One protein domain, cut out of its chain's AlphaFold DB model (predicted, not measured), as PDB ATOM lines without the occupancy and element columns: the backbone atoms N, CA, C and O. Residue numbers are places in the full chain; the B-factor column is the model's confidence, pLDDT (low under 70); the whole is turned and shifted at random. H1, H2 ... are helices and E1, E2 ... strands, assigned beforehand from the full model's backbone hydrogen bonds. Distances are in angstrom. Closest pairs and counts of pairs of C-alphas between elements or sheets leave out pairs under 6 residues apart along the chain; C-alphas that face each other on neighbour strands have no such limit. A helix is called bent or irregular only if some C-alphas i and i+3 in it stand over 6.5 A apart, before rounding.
ATOM      1  N   GLN A   6     122.476  81.984 106.355       83.50
ATOM      2  CA  GLN A   6     121.128  81.899 106.892       83.50
ATOM      3  C   GLN A   6     120.457  83.272 106.877       83.50
ATOM      4  O   GLN A   6     120.974  84.237 107.438       83.50
ATOM      5  N   TYR A   7     119.257  83.327 106.311       82.94
ATOM      6  CA  TYR A   7     118.344  84.455 106.415       82.94
ATOM      7  C   TYR A   7     117.102  84.003 107.176       82.94
ATOM      8  O   TYR A   7     116.402  83.073 106.775       82.94
ATOM      9  N   ARG A   8     116.840  84.663 108.303       80.06
ATOM     10  CA  ARG A   8     115.681  84.401 109.152       80.06
ATOM     11  C   ARG A   8     115.027  85.728 109.503       80.06
ATOM     12  O   ARG A   8     115.707  86.649 109.949       80.06
ATOM     13  N   ASN A   9     113.718  85.818 109.300       78.06
ATOM     14  CA  ASN A   9     112.936  86.924 109.838       78.06
ATOM     15  C   ASN A   9     112.657  86.662 111.329       78.06
ATOM     16  O   ASN A   9     112.572  85.509 111.742       78.06
ATOM     17  N   ASN A  10     112.497  87.705 112.145       77.56
ATOM     18  CA  ASN A  10     112.309  87.556 113.599       77.56
ATOM     19  C   ASN A  10     110.980  86.876 113.992       77.56
ATOM     20  O   ASN A  10     110.762  86.578 115.164       77.56
ATOM     21  N   ASP A  11     110.097  86.629 113.027       77.88
ATOM     22  CA  ASP A  11     108.858  85.889 113.218       77.88
ATOM     23  C   ASP A  11     109.103  84.369 113.150       77.88
ATOM     24  O   ASP A  11     109.752  83.852 112.240       77.88
ATOM     25  N   HIS A  12     108.554  83.644 114.121       67.69
ATOM     26  CA  HIS A  12     108.642  82.190 114.254       67.69
ATOM     27  C   HIS A  12     107.866  81.446 113.158       67.69
ATOM     28  O   HIS A  12     108.126  80.266 112.943       67.69
ATOM     29  N   LEU A  13     106.967  82.135 112.451       68.94
ATOM     30  CA  LEU A  13     106.220  81.597 111.311       68.94
ATOM     31  C   LEU A  13     106.908  81.836 109.961       68.94
ATOM     32  O   LEU A  13     106.473  81.298 108.943       68.94
ATOM     33  N   SER A  14     107.958  82.660 109.922       74.62
ATOM     34  CA  SER A  14     108.647  82.955 108.670       74.62
ATOM     35  C   SER A  14     109.561  81.804 108.247       74.62
ATOM     36  O   SER A  14     110.237  81.212 109.094       74.62
ATOM     37  N   PRO A  15     109.647  81.519 106.937       80.62
ATOM     38  CA  PRO A  15     110.553  80.506 106.438       80.62
ATOM     39  C   PRO A  15     112.001  80.876 106.748       80.62
ATOM     40  O   PRO A  15     112.409  82.038 106.661       80.62
ATOM     41  N   ILE A  16     112.794  79.865 107.069       81.38
ATOM     42  CA  ILE A  16     114.241  79.994 107.156       81.38
ATOM     43  C   ILE A  16     114.788  79.771 105.750       81.38
ATOM     44  O   ILE A  16     114.612  78.701 105.170       81.38
ATOM     45  N   LEU A  17     115.470  80.774 105.211       82.06
ATOM     46  CA  LEU A  17     116.117  80.686 103.911       82.06
ATOM     47  C   LEU A  17     117.607  80.419 104.120       82.06
ATOM     48  O   LEU A  17     118.320  81.239 104.697       82.06
ATOM     49  N   LEU A  18     118.084  79.275 103.647       81.44
ATOM     50  CA  LEU A  18     119.500  78.933 103.633       81.44
ATOM     51  C   LEU A  18     120.017  79.030 102.206       81.44
ATOM     52  O   LEU A  18     119.488  78.401 101.292       81.44
ATOM     53  N   ILE A  19     121.069  79.822 102.023       81.19
ATOM     54  CA  ILE A  19     121.711  80.014 100.730       81.19
ATOM     55  C   ILE A  19     123.127  79.453 100.807       81.19
ATOM     56  O   ILE A  19     123.954  79.936 101.582       81.19
ATOM     57  N   ARG A  20     123.427  78.457  99.972       82.75
ATOM     58  CA  ARG A  20     124.784  77.939  99.769       82.75
ATOM     59  C   ARG A  20     125.298  78.430  98.427       82.75
ATOM     60  O   ARG A  20     124.820  78.003  97.380       82.75
ATOM     61  N   LYS A  21     126.289  79.320  98.450       83.56
ATOM     62  CA  LYS A  21     126.983  79.753  97.232       83.56
ATOM     63  C   LYS A  21     128.170  78.834  96.961       83.56
ATOM     64  O   LYS A  21     129.096  78.754  97.763       83.56
ATOM     65  N   ARG A  22     128.144  78.155  95.819       82.75
ATOM     66  CA  ARG A  22     129.301  77.510  95.186       82.75
ATOM     67  C   ARG A  22     129.836  78.434  94.088       82.75
ATOM     68  O   ARG A  22     129.183  79.408  93.728       82.75
ATOM     69  N   SER A  23     131.025  78.144  93.560       82.19
ATOM     70  CA  SER A  23     131.689  78.989  92.551       82.19
ATOM     71  C   SER A  23     130.835  79.273  91.309       82.19
ATOM     72  O   SER A  23     131.011  80.319  90.696       82.19
ATOM     73  N   GLU A  24     129.905  78.377  90.959       83.81
ATOM     74  CA  GLU A  24     129.065  78.485  89.752       83.81
ATOM     75  C   GLU A  24     127.563  78.288  90.018       83.81
ATOM     76  O   GLU A  24     126.743  78.451  89.119       83.81
ATOM     77  N   GLU A  25     127.171  77.949  91.248       82.00
ATOM     78  CA  GLU A  25     125.798  77.560  91.577       82.00
ATOM     79  C   GLU A  25     125.381  78.154  92.922       82.00
ATOM     80  O   GLU A  25     126.184  78.260  93.849       82.00
ATOM     81  N   THR A  26     124.115  78.547  93.043       80.31
ATOM     82  CA  THR A  26     123.537  78.992  94.315       80.31
ATOM     83  C   THR A  26     122.413  78.050  94.688       80.31
ATOM     84  O   THR A  26     121.357  78.089  94.058       80.31
ATOM     85  N   ASP A  27     122.634  77.227  95.707       80.62
ATOM     86  CA  ASP A  27     121.595  76.370  96.258       80.62
ATOM     87  C   ASP A  27     120.773  77.175  97.249       80.62
ATOM     88  O   ASP A  27     121.310  77.790  98.174       80.62
ATOM     89  N   ILE A  28     119.466  77.186  97.026       78.62
ATOM     90  CA  ILE A  28     118.506  77.862  97.883       78.62
ATOM     91  C   ILE A  28     117.663  76.770  98.520       78.62
ATOM     92  O   ILE A  28     117.048  75.979  97.806       78.62
ATOM     93  N   LEU A  29     117.668  76.735  99.849       79.19
ATOM     94  CA  LEU A  29     116.785  75.894 100.641       79.19
ATOM     95  C   LEU A  29     115.867  76.783 101.459       79.19
ATOM     96  O   LEU A  29     116.328  77.672 102.177       79.19
ATOM     97  N   GLN A  30     114.573  76.528 101.364       81.44
ATOM     98  CA  GLN A  30     113.579  77.219 102.167       81.44
ATOM     99  C   GLN A  30     112.931  76.224 103.119       81.44
ATOM    100  O   GLN A  30     112.398  75.220 102.659       81.44
ATOM    101  N   PHE A  31     113.001  76.496 104.421       79.12
ATOM    102  CA  PHE A  31     112.442  75.651 105.470       79.12
ATOM    103  C   PHE A  31     111.220  76.318 106.078       79.12
ATOM    104  O   PHE A  31     111.325  77.420 106.621       79.12
ATOM    105  N   TYR A  32     110.091  75.618 106.052       79.69
ATOM    106  CA  TYR A  32     108.888  76.012 106.776       79.69
ATOM    107  C   TYR A  32     108.695  75.076 107.971       79.69
ATOM    108  O   TYR A  32     108.227  73.948 107.792       79.69
ATOM    109  N   PRO A  33     109.080  75.491 109.189       69.00
ATOM    110  CA  PRO A  33     108.753  74.734 110.386       69.00
ATOM    111  C   PRO A  33     107.266  74.939 110.702       69.00
ATOM    112  O   PRO A  33     106.878  75.985 111.219       69.00
ATOM    113  N   PHE A  34     106.420  73.958 110.381       73.12
ATOM    114  CA  PHE A  34     104.988  74.019 110.685       73.12
ATOM    115  C   PHE A  34     104.572  72.800 111.500       73.12
ATOM    116  O   PHE A  34     104.665  71.683 111.006       73.12
ATOM    117  N   SER A  35     104.115  73.024 112.738       69.25
ATOM    118  CA  SER A  35     103.634  72.006 113.692       69.25
ATOM    119  C   SER A  35     104.562  70.785 113.853       69.25
ATOM    120  O   SER A  35     105.389  70.778 114.757       69.25
ATOM    121  N   ASN A  36     104.447  69.782 112.977       74.12
ATOM    122  CA  ASN A  36     105.198  68.521 112.962       74.12
ATOM    123  C   ASN A  36     105.757  68.163 111.571       74.12
ATOM    124  O   ASN A  36     106.125  67.014 111.317       74.12
ATOM    125  N   THR A  37     105.766  69.109 110.641       75.31
ATOM    126  CA  THR A  37     106.212  68.919 109.262       75.31
ATOM    127  C   THR A  37     107.215  69.992 108.884       75.31
ATOM    128  O   THR A  37     107.068  71.162 109.236       75.31
ATOM    129  N   LEU A  38     108.243  69.574 108.161       77.56
ATOM    130  CA  LEU A  38     109.275  70.426 107.606       77.56
ATOM    131  C   LEU A  38     109.106  70.440 106.091       77.56
ATOM    132  O   LEU A  38     109.390  69.435 105.442       77.56
ATOM    133  N   GLU A  39     108.632  71.549 105.529       81.81
ATOM    134  CA  GLU A  39     108.631  71.714 104.073       81.81
ATOM    135  C   GLU A  39     109.966  72.290 103.622       81.81
ATOM    136  O   GLU A  39     110.432  73.290 104.175       81.81
ATOM    137  N   ILE A  40     110.579  71.634 102.638       82.06
ATOM    138  CA  ILE A  40     111.891  71.982 102.102       82.06
ATOM    139  C   ILE A  40     111.762  72.186 100.603       82.06
ATOM    140  O   ILE A  40     111.439  71.241  99.881       82.06
ATOM    141  N   THR A  41     112.036  73.404 100.146       84.44
ATOM    142  CA  THR A  41     112.043  73.738  98.719       84.44
ATOM    143  C   THR A  41     113.470  73.766  98.185       84.44
ATOM    144  O   THR A  41     114.307  74.490  98.725       84.44
ATOM    145  N   PHE A  42     113.741  73.013  97.117       82.12
ATOM    146  CA  PHE A  42     115.026  72.983  96.414       82.12
ATOM    147  C   PHE A  42     114.953  73.746  95.097       82.12
ATOM    148  O   PHE A  42     113.917  73.760  94.428       82.12
ATOM    149  N   ASN A  43     116.080  74.333  94.697       83.69
ATOM    150  CA  ASN A  43     116.234  74.889  93.361       83.69
ATOM    151  C   ASN A  43     116.369  73.785  92.293       83.69
ATOM    152  O   ASN A  43     116.675  72.624  92.568       83.69
ATOM    153  N   ASP A  44     116.204  74.199  91.043       83.56
ATOM    154  CA  ASP A  44     116.259  73.341  89.861       83.56
ATOM    155  C   ASP A  44     117.602  72.600  89.715       83.56
ATOM    156  O   ASP A  44     117.654  71.438  89.316       83.56
ATOM    157  N   THR A  45     118.706  73.248  90.094       84.94
ATOM    158  CA  THR A  45     120.066  72.721  89.921       84.94
ATOM    159  C   THR A  45     120.303  71.420  90.690       84.94
ATOM    160  O   THR A  45     120.881  70.479  90.142       84.94
ATOM    161  N   LEU A  46     119.841  71.332  91.943       82.44
ATOM    162  CA  LEU A  46     119.991  70.120  92.753       82.44
ATOM    163  C   LEU A  46     119.157  68.963  92.195       82.44
ATOM    164  O   LEU A  46     119.656  67.848  92.048       82.44
ATOM    165  N   VAL A  47     117.913  69.239  91.801       85.75
ATOM    166  CA  VAL A  47     117.019  68.224  91.224       85.75
ATOM    167  C   VAL A  47     117.574  67.712  89.889       85.75
ATOM    168  O   VAL A  47     117.612  66.504  89.646       85.75
ATOM    169  N   LYS A  48     118.100  68.614  89.050       87.25
ATOM    170  CA  LYS A  48     118.804  68.295  87.798       87.25
ATOM    171  C   LYS A  48     119.940  67.302  87.991       87.25
ATOM    172  O   LYS A  48     120.096  66.383  87.179       87.25
ATOM    173  N   LYS A  49     120.727  67.454  89.058       87.56
ATOM    174  CA  LYS A  49     121.817  66.523  89.381       87.56
ATOM    175  C   LYS A  49     121.289  65.144  89.759       87.56
ATOM    176  O   LYS A  49     121.801  64.151  89.243       87.56
ATOM    177  N   CYS A  50     120.222  65.073  90.554       87.31
ATOM    178  CA  CYS A  50     119.576  63.804  90.894       87.31
ATOM    179  C   CYS A  50     119.018  63.086  89.662       87.31
ATOM    180  O   CYS A  50     119.227  61.882  89.508       87.31
ATOM    181  N   PHE A  51     118.370  63.816  88.749       87.94
ATOM    182  CA  PHE A  51     117.904  63.240  87.485       87.94
ATOM    183  C   PHE A  51     119.052  62.767  86.599       87.94
ATOM    184  O   PHE A  51     118.986  61.665  86.059       87.94
ATOM    185  N   SER A  52     120.128  63.550  86.504       88.00
ATOM    186  CA  SER A  52     121.319  63.166  85.742       88.00
ATOM    187  C   SER A  52     121.932  61.871  86.287       88.00
ATOM    188  O   SER A  52     122.230  60.959  85.516       88.00
ATOM    189  N   SER A  53     122.050  61.748  87.614       86.94
ATOM    190  CA  SER A  53     122.519  60.523  88.274       86.94
ATOM    191  C   SER A  53     121.598  59.330  87.992       86.94
ATOM    192  O   SER A  53     122.075  58.249  87.635       86.94
ATOM    193  N   PHE A  54     120.278  59.537  88.046       87.88
ATOM    194  CA  PHE A  54     119.292  58.502  87.739       87.88
ATOM    195  C   PHE A  54     119.352  58.030  86.284       87.88
ATOM    196  O   PHE A  54     119.238  56.835  86.014       87.88
ATOM    197  N   ASP A  55     119.536  58.933  85.323       87.06
ATOM    198  CA  ASP A  55     119.621  58.554  83.913       87.06
ATOM    199  C   ASP A  55     120.901  57.766  83.599       87.06
ATOM    200  O   ASP A  55     120.859  56.840  82.786       87.06
ATOM    201  N   LEU A  56     122.002  58.068  84.295       89.06
ATOM    202  CA  LEU A  56     123.278  57.358  84.182       89.06
ATOM    203  C   LEU A  56     123.267  55.987  84.871       89.06
ATOM    204  O   LEU A  56     123.717  55.000  84.290       89.06
ATOM    205  N   THR A  57     122.778  55.915  86.109       89.88
ATOM    206  CA  THR A  57     122.964  54.739  86.981       89.88
ATOM    207  C   THR A  57     121.691  53.931  87.217       89.88
ATOM    208  O   THR A  57     121.756  52.832  87.762       89.88
ATOM    209  N   ARG A  58     120.523  54.461  86.820       89.00
ATOM    210  CA  ARG A  58     119.186  53.971  87.213       89.00
ATOM    211  C   ARG A  58     118.944  53.962  88.725       89.00
ATOM    212  O   ARG A  58     117.950  53.394  89.173       89.00
ATOM    213  N   ALA A  59     119.805  54.621  89.497       85.88
ATOM    214  CA  ALA A  59     119.649  54.849  90.923       85.88
ATOM    215  C   ALA A  59     119.538  56.354  91.177       85.88
ATOM    216  O   ALA A  59     120.281  57.154  90.613       85.88
ATOM    217  N   LEU A  60     118.566  56.750  91.998       88.06
ATOM    218  CA  LEU A  60     118.367  58.152  92.336       88.06
ATOM    219  C   LEU A  60     119.245  58.465  93.543       88.06
ATOM    220  O   LEU A  60     118.935  58.056  94.664       88.06
ATOM    221  N   ASP A  61     120.369  59.120  93.273       89.19
ATOM    222  CA  ASP A  61     121.282  59.598  94.303       89.19
ATOM    223  C   ASP A  61     120.686  60.852  94.952       89.19
ATOM    224  O   ASP A  61     120.589  61.911  94.328       89.19
ATOM    225  N   VAL A  62     120.224  60.690  96.190       92.12
ATOM    226  CA  VAL A  62     119.698  61.765  97.038       92.12
ATOM    227  C   VAL A  62     120.613  62.019  98.231       92.12
ATOM    228  O   VAL A  62     120.211  62.731  99.145       92.12
ATOM    229  N   ASP A  63     121.824  61.454  98.249       89.75
ATOM    230  CA  ASP A  63     122.685  61.477  99.432       89.75
ATOM    231  C   ASP A  63     123.118  62.908  99.756       89.75
ATOM    232  O   ASP A  63     123.091  63.313 100.918       89.75
ATOM    233  N   GLU A  64     123.425  63.715  98.732       85.06
ATOM    234  CA  GLU A  64     123.734  65.136  98.922       85.06
ATOM    235  C   GLU A  64     122.528  65.895  99.500       85.06
ATOM    236  O   GLU A  64     122.683  66.627 100.474       85.06
ATOM    237  N   LEU A  65     121.317  65.696  98.967       86.12
ATOM    238  CA  LEU A  65     120.097  66.341  99.476       86.12
ATOM    239  C   LEU A  65     119.783  65.911 100.910       86.12
ATOM    240  O   LEU A  65     119.572  66.761 101.771       86.12
ATOM    241  N   SER A  66     119.806  64.605 101.177       89.19
ATOM    242  CA  SER A  66     119.610  64.018 102.505       89.19
ATOM    243  C   SER A  66     120.622  64.592 103.495       89.19
ATOM    244  O   SER A  66     120.238  65.062 104.564       89.19
ATOM    245  N   HIS A  67     121.904  64.658 103.123       88.25
ATOM    246  CA  HIS A  67     122.951  65.248 103.954       88.25
ATOM    247  C   HIS A  67     122.688  66.726 104.261       88.25
ATOM    248  O   HIS A  67     122.784  67.125 105.419       88.25
ATOM    249  N   LEU A  68     122.321  67.535 103.260       83.94
ATOM    250  CA  LEU A  68     122.028  68.957 103.471       83.94
ATOM    251  C   LEU A  68     120.845  69.143 104.418       83.94
ATOM    252  O   LEU A  68     120.924  69.933 105.352       83.94
ATOM    253  N   ILE A  69     119.772  68.380 104.223       85.75
ATOM    254  CA  ILE A  69     118.588  68.430 105.082       85.75
ATOM    255  C   ILE A  69     118.940  68.015 106.513       85.75
ATOM    256  O   ILE A  69     118.490  68.666 107.452       85.75
ATOM    257  N   ARG A  70     119.781  66.987 106.694       88.12
ATOM    258  CA  ARG A  70     120.267  66.556 108.015       88.12
ATOM    259  C   ARG A  70     121.122  67.624 108.693       88.12
ATOM    260  O   ARG A  70     120.903  67.896 109.866       88.12
ATOM    261  N   GLU A  71     122.065  68.244 107.983       84.38
ATOM    262  CA  GLU A  71     122.865  69.349 108.537       84.38
ATOM    263  C   GLU A  71     121.969  70.504 108.980       84.38
ATOM    264  O   GLU A  71     122.143  71.047 110.070       84.38
ATOM    265  N   CYS A  72     120.965  70.840 108.172       78.00
ATOM    266  CA  CYS A  72     120.011  71.885 108.512       78.00
ATOM    267  C   CYS A  72     119.162  71.493 109.725       78.00
ATOM    268  O   CYS A  72     119.004  72.291 110.642       78.00
ATOM    269  N   ALA A  73     118.662  70.261 109.774       84.44
ATOM    270  CA  ALA A  73     117.893  69.754 110.902       84.44
ATOM    271  C   ALA A  73     118.690  69.789 112.213       84.44
ATOM    272  O   ALA A  73     118.157  70.222 113.228       84.44
ATOM    273  N   LEU A  74     119.980  69.439 112.173       85.38
ATOM    274  CA  LEU A  74     120.879  69.530 113.326       85.38
ATOM    275  C   LEU A  74     121.050  70.971 113.827       85.38
ATOM    276  O   LEU A  74     121.092  71.188 115.034       85.38
ATOM    277  N   ILE A  75     121.117  71.956 112.927       79.81
ATOM    278  CA  ILE A  75     121.213  73.380 113.301       79.81
ATOM    279  C   ILE A  75     119.961  73.846 114.066       79.81
ATOM    280  O   ILE A  75     120.062  74.722 114.925       79.81
ATOM    281  N   TYR A  76     118.795  73.259 113.780       77.62
ATOM    282  CA  TYR A  76     117.511  73.636 114.384       77.62
ATOM    283  C   TYR A  76     116.997  72.661 115.444       77.62
ATOM    284  O   TYR A  76     115.851  72.800 115.864       77.62
ATOM    285  N   ASP A  77     117.822  71.703 115.867       85.19
ATOM    286  CA  ASP A  77     117.442  70.658 116.826       85.19
ATOM    287  C   ASP A  77     116.174  69.885 116.399       85.19
ATOM    288  O   ASP A  77     115.308  69.529 117.196       85.19
ATOM    289  N   LEU A  78     116.036  69.656 115.090       85.19
ATOM    290  CA  LEU A  78     114.928  68.911 114.503       85.19
ATOM    291  C   LEU A  78     115.312  67.437 114.378       85.19
ATOM    292  O   LEU A  78     116.284  67.086 113.707       85.19
ATOM    293  N   ASN A  79     114.510  66.556 114.972       88.88
ATOM    294  CA  ASN A  79     114.693  65.118 114.832       88.88
ATOM    295  C   ASN A  79     113.977  64.614 113.570       88.88
ATOM    296  O   ASN A  79     112.745  64.593 113.502       88.88
ATOM    297  N   LEU A  80     114.751  64.236 112.554       90.06
ATOM    298  CA  LEU A  80     114.235  63.710 111.291       90.06
ATOM    299  C   LEU A  80     114.383  62.192 111.227       90.06
ATOM    300  O   LEU A  80     115.455  61.653 111.502       90.06
ATOM    301  N   ASP A  81     113.336  61.509 110.760       89.00
ATOM    302  CA  ASP A  81     113.467  60.123 110.317       89.00
ATOM    303  C   ASP A  81     114.186  60.110 108.966       89.00
ATOM    304  O   ASP A  81     113.620  60.385 107.908       89.00
ATOM    305  N   VAL A  82     115.475  59.803 109.032       85.94
ATOM    306  CA  VAL A  82     116.381  59.758 107.890       85.94
ATOM    307  C   VAL A  82     115.923  58.778 106.808       85.94
ATOM    308  O   VAL A  82     116.034  59.087 105.622       85.94
ATOM    309  N   SER A  83     115.418  57.606 107.201       86.06
ATOM    310  CA  SER A  83     115.029  56.577 106.229       86.06
ATOM    311  C   SER A  83     113.781  57.026 105.476       86.06
ATOM    312  O   SER A  83     113.722  56.943 104.248       86.06
ATOM    313  N   PHE A  84     112.820  57.591 106.212       88.69
ATOM    314  CA  PHE A  84     111.604  58.160 105.642       88.69
ATOM    315  C   PHE A  84     111.890  59.369 104.740       88.69
ATOM    316  O   PHE A  84     111.291  59.509 103.673       88.69
ATOM    317  N   LEU A  85     112.832  60.232 105.133       89.38
ATOM    318  CA  LEU A  85     113.253  61.393 104.350       89.38
ATOM    319  C   LEU A  85     113.762  60.989 102.962       89.38
ATOM    320  O   LEU A  85     113.335  61.553 101.954       89.38
ATOM    321  N   GLU A  86     114.666  60.014 102.899       91.88
ATOM    322  CA  GLU A  86     115.253  59.564 101.634       91.88
ATOM    323  C   GLU A  86     114.220  58.925 100.711       91.88
ATOM    324  O   GLU A  86     114.226  59.182  99.505       91.88
ATOM    325  N   GLU A  87     113.313  58.120 101.263       90.56
ATOM    326  CA  GLU A  87     112.217  57.523 100.501       90.56
ATOM    327  C   GLU A  87     111.249  58.592  99.975       90.56
ATOM    328  O   GLU A  87     110.853  58.552  98.805       90.56
ATOM    329  N   THR A  88     110.941  59.602 100.793       90.06
ATOM    330  CA  THR A  88     110.081  60.731 100.410       90.06
ATOM    331  C   THR A  88     110.721  61.556  99.292       90.06
ATOM    332  O   THR A  88     110.061  61.849  98.293       90.06
ATOM    333  N   LEU A  89     112.018  61.871  99.401       90.25
ATOM    334  CA  LEU A  89     112.777  62.573  98.361       90.25
ATOM    335  C   LEU A  89     112.765  61.798  97.043       90.25
ATOM    336  O   LEU A  89     112.411  62.355  96.005       90.25
ATOM    337  N   LYS A  90     113.105  60.503  97.078       91.81
ATOM    338  CA  LYS A  90     113.119  59.643  95.883       91.81
ATOM    339  C   LYS A  90     111.746  59.594  95.222       91.81
ATOM    340  O   LYS A  90     111.648  59.762  94.008       91.81
ATOM    341  N   THR A  91     110.695  59.408  96.017       89.88
ATOM    342  CA  THR A  91     109.315  59.331  95.526       89.88
ATOM    343  C   THR A  91     108.883  60.643  94.886       89.88
ATOM    344  O   THR A  91     108.375  60.632  93.766       89.88
ATOM    345  N   LYS A  92     109.132  61.781  95.545       88.88
ATOM    346  CA  LYS A  92     108.721  63.093  95.039       88.88
ATOM    347  C   LYS A  92     109.487  63.486  93.771       88.88
ATOM    348  O   LYS A  92     108.858  63.901  92.802       88.88
ATOM    349  N   ILE A  93     110.806  63.264  93.729       86.50
ATOM    350  CA  ILE A  93     111.623  63.525  92.530       86.50
ATOM    351  C   ILE A  93     111.153  62.655  91.353       86.50
ATOM    352  O   ILE A  93     111.020  63.149  90.234       86.50
ATOM    353  N   LEU A  94     110.873  61.364  91.577       85.56
ATOM    354  CA  LEU A  94     110.365  60.481  90.519       85.56
ATOM    355  C   LEU A  94     108.967  60.880  90.042       85.56
ATOM    356  O   LEU A  94     108.719  60.836  88.837       85.56
ATOM    357  N   PHE A  95     108.079  61.259  90.961       85.06
ATOM    358  CA  PHE A  95     106.718  61.685  90.643       85.06
ATOM    359  C   PHE A  95     106.724  62.952  89.785       85.06
ATOM    360  O   PHE A  95     106.094  62.994  88.735       85.06
ATOM    361  N   ASP A  96     107.512  63.953  90.165       80.38
ATOM    362  CA  ASP A  96     107.529  65.228  89.453       80.38
ATOM    363  C   ASP A  96     108.341  65.176  88.135       80.38
ATOM    364  O   ASP A  96     108.246  66.085  87.304       80.38
ATOM    365  N   ARG A  97     109.088  64.089  87.872       80.38
ATOM    366  CA  ARG A  97     109.806  63.862  86.601       80.38
ATOM    367  C   ARG A  97     108.885  63.961  85.385       80.38
ATOM    368  O   ARG A  97     109.307  64.428  84.327       80.38
ATOM    369  N   THR A  98     107.636  63.513  85.502       70.25
ATOM    370  CA  THR A  98     106.672  63.555  84.391       70.25
ATOM    371  C   THR A  98     106.305  64.985  83.994       70.25
ATOM    372  O   THR A  98     105.947  65.225  82.842       70.25
ATOM    373  N   SER A  99     106.472  65.936  84.915       67.31
ATOM    374  CA  SER A  99     106.154  67.358  84.754       67.31
ATOM    375  C   SER A  99     107.367  68.213  84.362       67.31
ATOM    376  O   SER A  99     107.235  69.416  84.153       67.31
ATOM    377  N   TYR A 100     108.547  67.604  84.201       66.44
ATOM    378  CA  TYR A 100     109.855  68.256  84.031       66.44
ATOM    379  C   TYR A 100     110.062  69.000  82.683       66.44
ATOM    380  O   TYR A 100     111.180  69.270  82.255       66.44
ATOM    381  N   LYS A 101     108.993  69.361  81.965       71.31
ATOM    382  CA  LYS A 101     109.083  70.078  80.678       71.31
ATOM    383  C   LYS A 101     109.305  71.596  80.802       71.31
ATOM    384  O   LYS A 101     109.313  72.270  79.775       71.31
ATOM    385  N   PHE A 102     109.497  72.143  82.002       52.59
ATOM    386  CA  PHE A 102     109.571  73.593  82.231       52.59
ATOM    387  C   PHE A 102     110.979  74.080  82.610       52.59
ATOM    388  O   PHE A 102     111.779  73.348  83.181       52.59
ATOM    389  N   SER A 103     111.289  75.332  82.248       55.94
ATOM    390  CA  SER A 103     112.627  75.946  82.315       55.94
ATOM    391  C   SER A 103     113.092  76.364  83.716       55.94
ATOM    392  O   SER A 103     114.237  76.782  83.870       55.94
ATOM    393  N   SER A 104     112.230  76.260  84.723       66.25
ATOM    394  CA  SER A 104     112.558  76.464  86.132       66.25
ATOM    395  C   SER A 104     111.719  75.507  86.966       66.25
ATOM    396  O   SER A 104     110.496  75.455  86.828       66.25
ATOM    397  N   TYR A 105     112.380  74.724  87.809       73.25
ATOM    398  CA  TYR A 105     111.739  73.688  88.605       73.25
ATOM    399  C   TYR A 105     112.100  73.882  90.079       73.25
ATOM    400  O   TYR A 105     113.273  73.966  90.435       73.25
ATOM    401  N   PHE A 106     111.083  73.995  90.929       82.38
ATOM    402  CA  PHE A 106     111.241  73.992  92.378       82.38
ATOM    403  C   PHE A 106     110.611  72.715  92.913       82.38
ATOM    404  O   PHE A 106     109.469  72.400  92.584       82.38
ATOM    405  N   LEU A 107     111.364  71.979  93.722       82.75
ATOM    406  CA  LEU A 107     110.891  70.757  94.362       82.75
ATOM    407  C   LEU A 107     110.583  71.062  95.818       82.75
ATOM    408  O   LEU A 107     111.514  71.344  96.566       82.75
ATOM    409  N   THR A 108     109.322  70.948  96.223       86.31
ATOM    410  CA  THR A 108     108.933  71.051  97.635       86.31
ATOM    411  C   THR A 108     108.683  69.663  98.209       86.31
ATOM    412  O   THR A 108     107.893  68.884  97.668       86.31
ATOM    413  N   VAL A 109     109.352  69.350  99.318       86.19
ATOM    414  CA  VAL A 109     109.211  68.079 100.038       86.19
ATOM    415  C   VAL A 109     108.779  68.355 101.467       86.19
ATOM    416  O   VAL A 109     109.488  69.038 102.200       86.19
ATOM    417  N   ALA A 110     107.636  67.800 101.867       85.75
ATOM    418  CA  ALA A 110     107.177  67.819 103.250       85.75
ATOM    419  C   ALA A 110     107.713  66.585 103.988       85.75
ATOM    420  O   ALA A 110     107.429  65.448 103.611       85.75
ATOM    421  N   VAL A 111     108.489  66.810 105.042       85.69
ATOM    422  CA  VAL A 111     109.120  65.762 105.847       85.69
ATOM    423  C   VAL A 111     108.485  65.767 107.227       85.69
ATOM    424  O   VAL A 111     108.420  66.804 107.883       85.69
ATOM    425  N   LYS A 112     108.009  64.611 107.687       83.69
ATOM    426  CA  LYS A 112     107.450  64.491 109.034       83.69
ATOM    427  C   LYS A 112     108.581  64.532 110.063       83.69
ATOM    428  O   LYS A 112     109.543  63.773 109.959       83.69
ATOM    429  N   LEU A 113     108.455  65.410 111.053       85.25
ATOM    430  CA  LEU A 113     109.343  65.452 112.209       85.25
ATOM    431  C   LEU A 113     109.005  64.283 113.139       85.25
ATOM    432  O   LEU A 113     107.831  63.973 113.368       85.25
TER     433      LEU A 113
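What this domain is: This is residues 6 to 113 of the 542 residues of the protein "Hypothetical protein" of Rotaria sp. Silwood2 (UniProt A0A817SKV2). A twisted sheet of four strands has H2 running slantwise over one of its faces, above E2 and E3, while H3 packs on its edge strand E4. H1 only grazes the sheet with its residues 44 to 47 and runs away from it, and the short stretch 6 to 7 pairs with E1 at the other edge. The printed part has 108 residues, with three named helices and four named strands in the order E1, E2, E3, H1, H2, H3, E4; the class is mixed, helices and strands. The sheet's order is E1, E2, E3, E4, antiparallel throughout. The whole is compact, with a radius of gyration of the C-alphas of 13.8 A and spans of 42 by 30 by 23 A.

Where its parts are: In the sheet, E1 is residues 16 to 21, from C-alpha 16 at (114.241, 79.994, 107.156), 16.2 A long. E2, residues 26 to 34, is the longest strand at 25.2 A; E3, residues 37 to 42, measures 16.1 A. E4, residues 107 to 112, measures 16.3 A and ends with C-alpha 112 at (107.450, 64.491, 109.034). H1 is residues 44 to 57, 20.0 A, and H2 is residues 63 to 75, 18.3 A. H3, residues 82 to 99, spans 26.4 A from C-alpha 82 at (116.381, 59.758, 107.890); it is only just irregular, with C-alphas 95 and 98 6.53 A apart.

How they stand to each other: E1, E2 and E3 form a meander, each strand the antiparallel neighbour of the one before, with hairpins E1 and E2, and E2 and E3. N 18 and O 29 are 2.8 A apart, and N 32 and O 39 are 3.0 A apart, within hydrogen-bond range. Between E3 and E4, also antiparallel, N 40 and O 109 are 2.8 A apart. E1 and E4 are apart. H2 is on the sheet at a height over the sheet of 9.7 A, over E2 and E3, and slantwise to the strands at 55 degrees to E2 on the local plane. H3 is on the sheet too; its closest C-alphas to E4 are those of Leu 85 and Val 111, 6.2 A. With residues 82 to 86 alone H3 touches H2, the C-alphas of Ser 66 and Glu 86 being closest at 6.3 A, at a steep tilt of 53 degrees, opposite ways. H1 is close to but not clearly touching H3, about perpendicular at 88 degrees, with Val 47 and Ile 93 the closest C-alphas at 7.3 A. In H1 and H2 every O i to N i+4 pair is within hydrogen-bond range; in H3, 12 of 14 are.

The domain as a whole: The C-alphas farthest apart are those of Asn 10 and Thr 57, 43.6 A. The printed part has no cut and no long link. The mean pLDDT of the printed part is 82.3; residues 12 to 13, 33, 35, 99 to 100 and 102 to 104 are under 70.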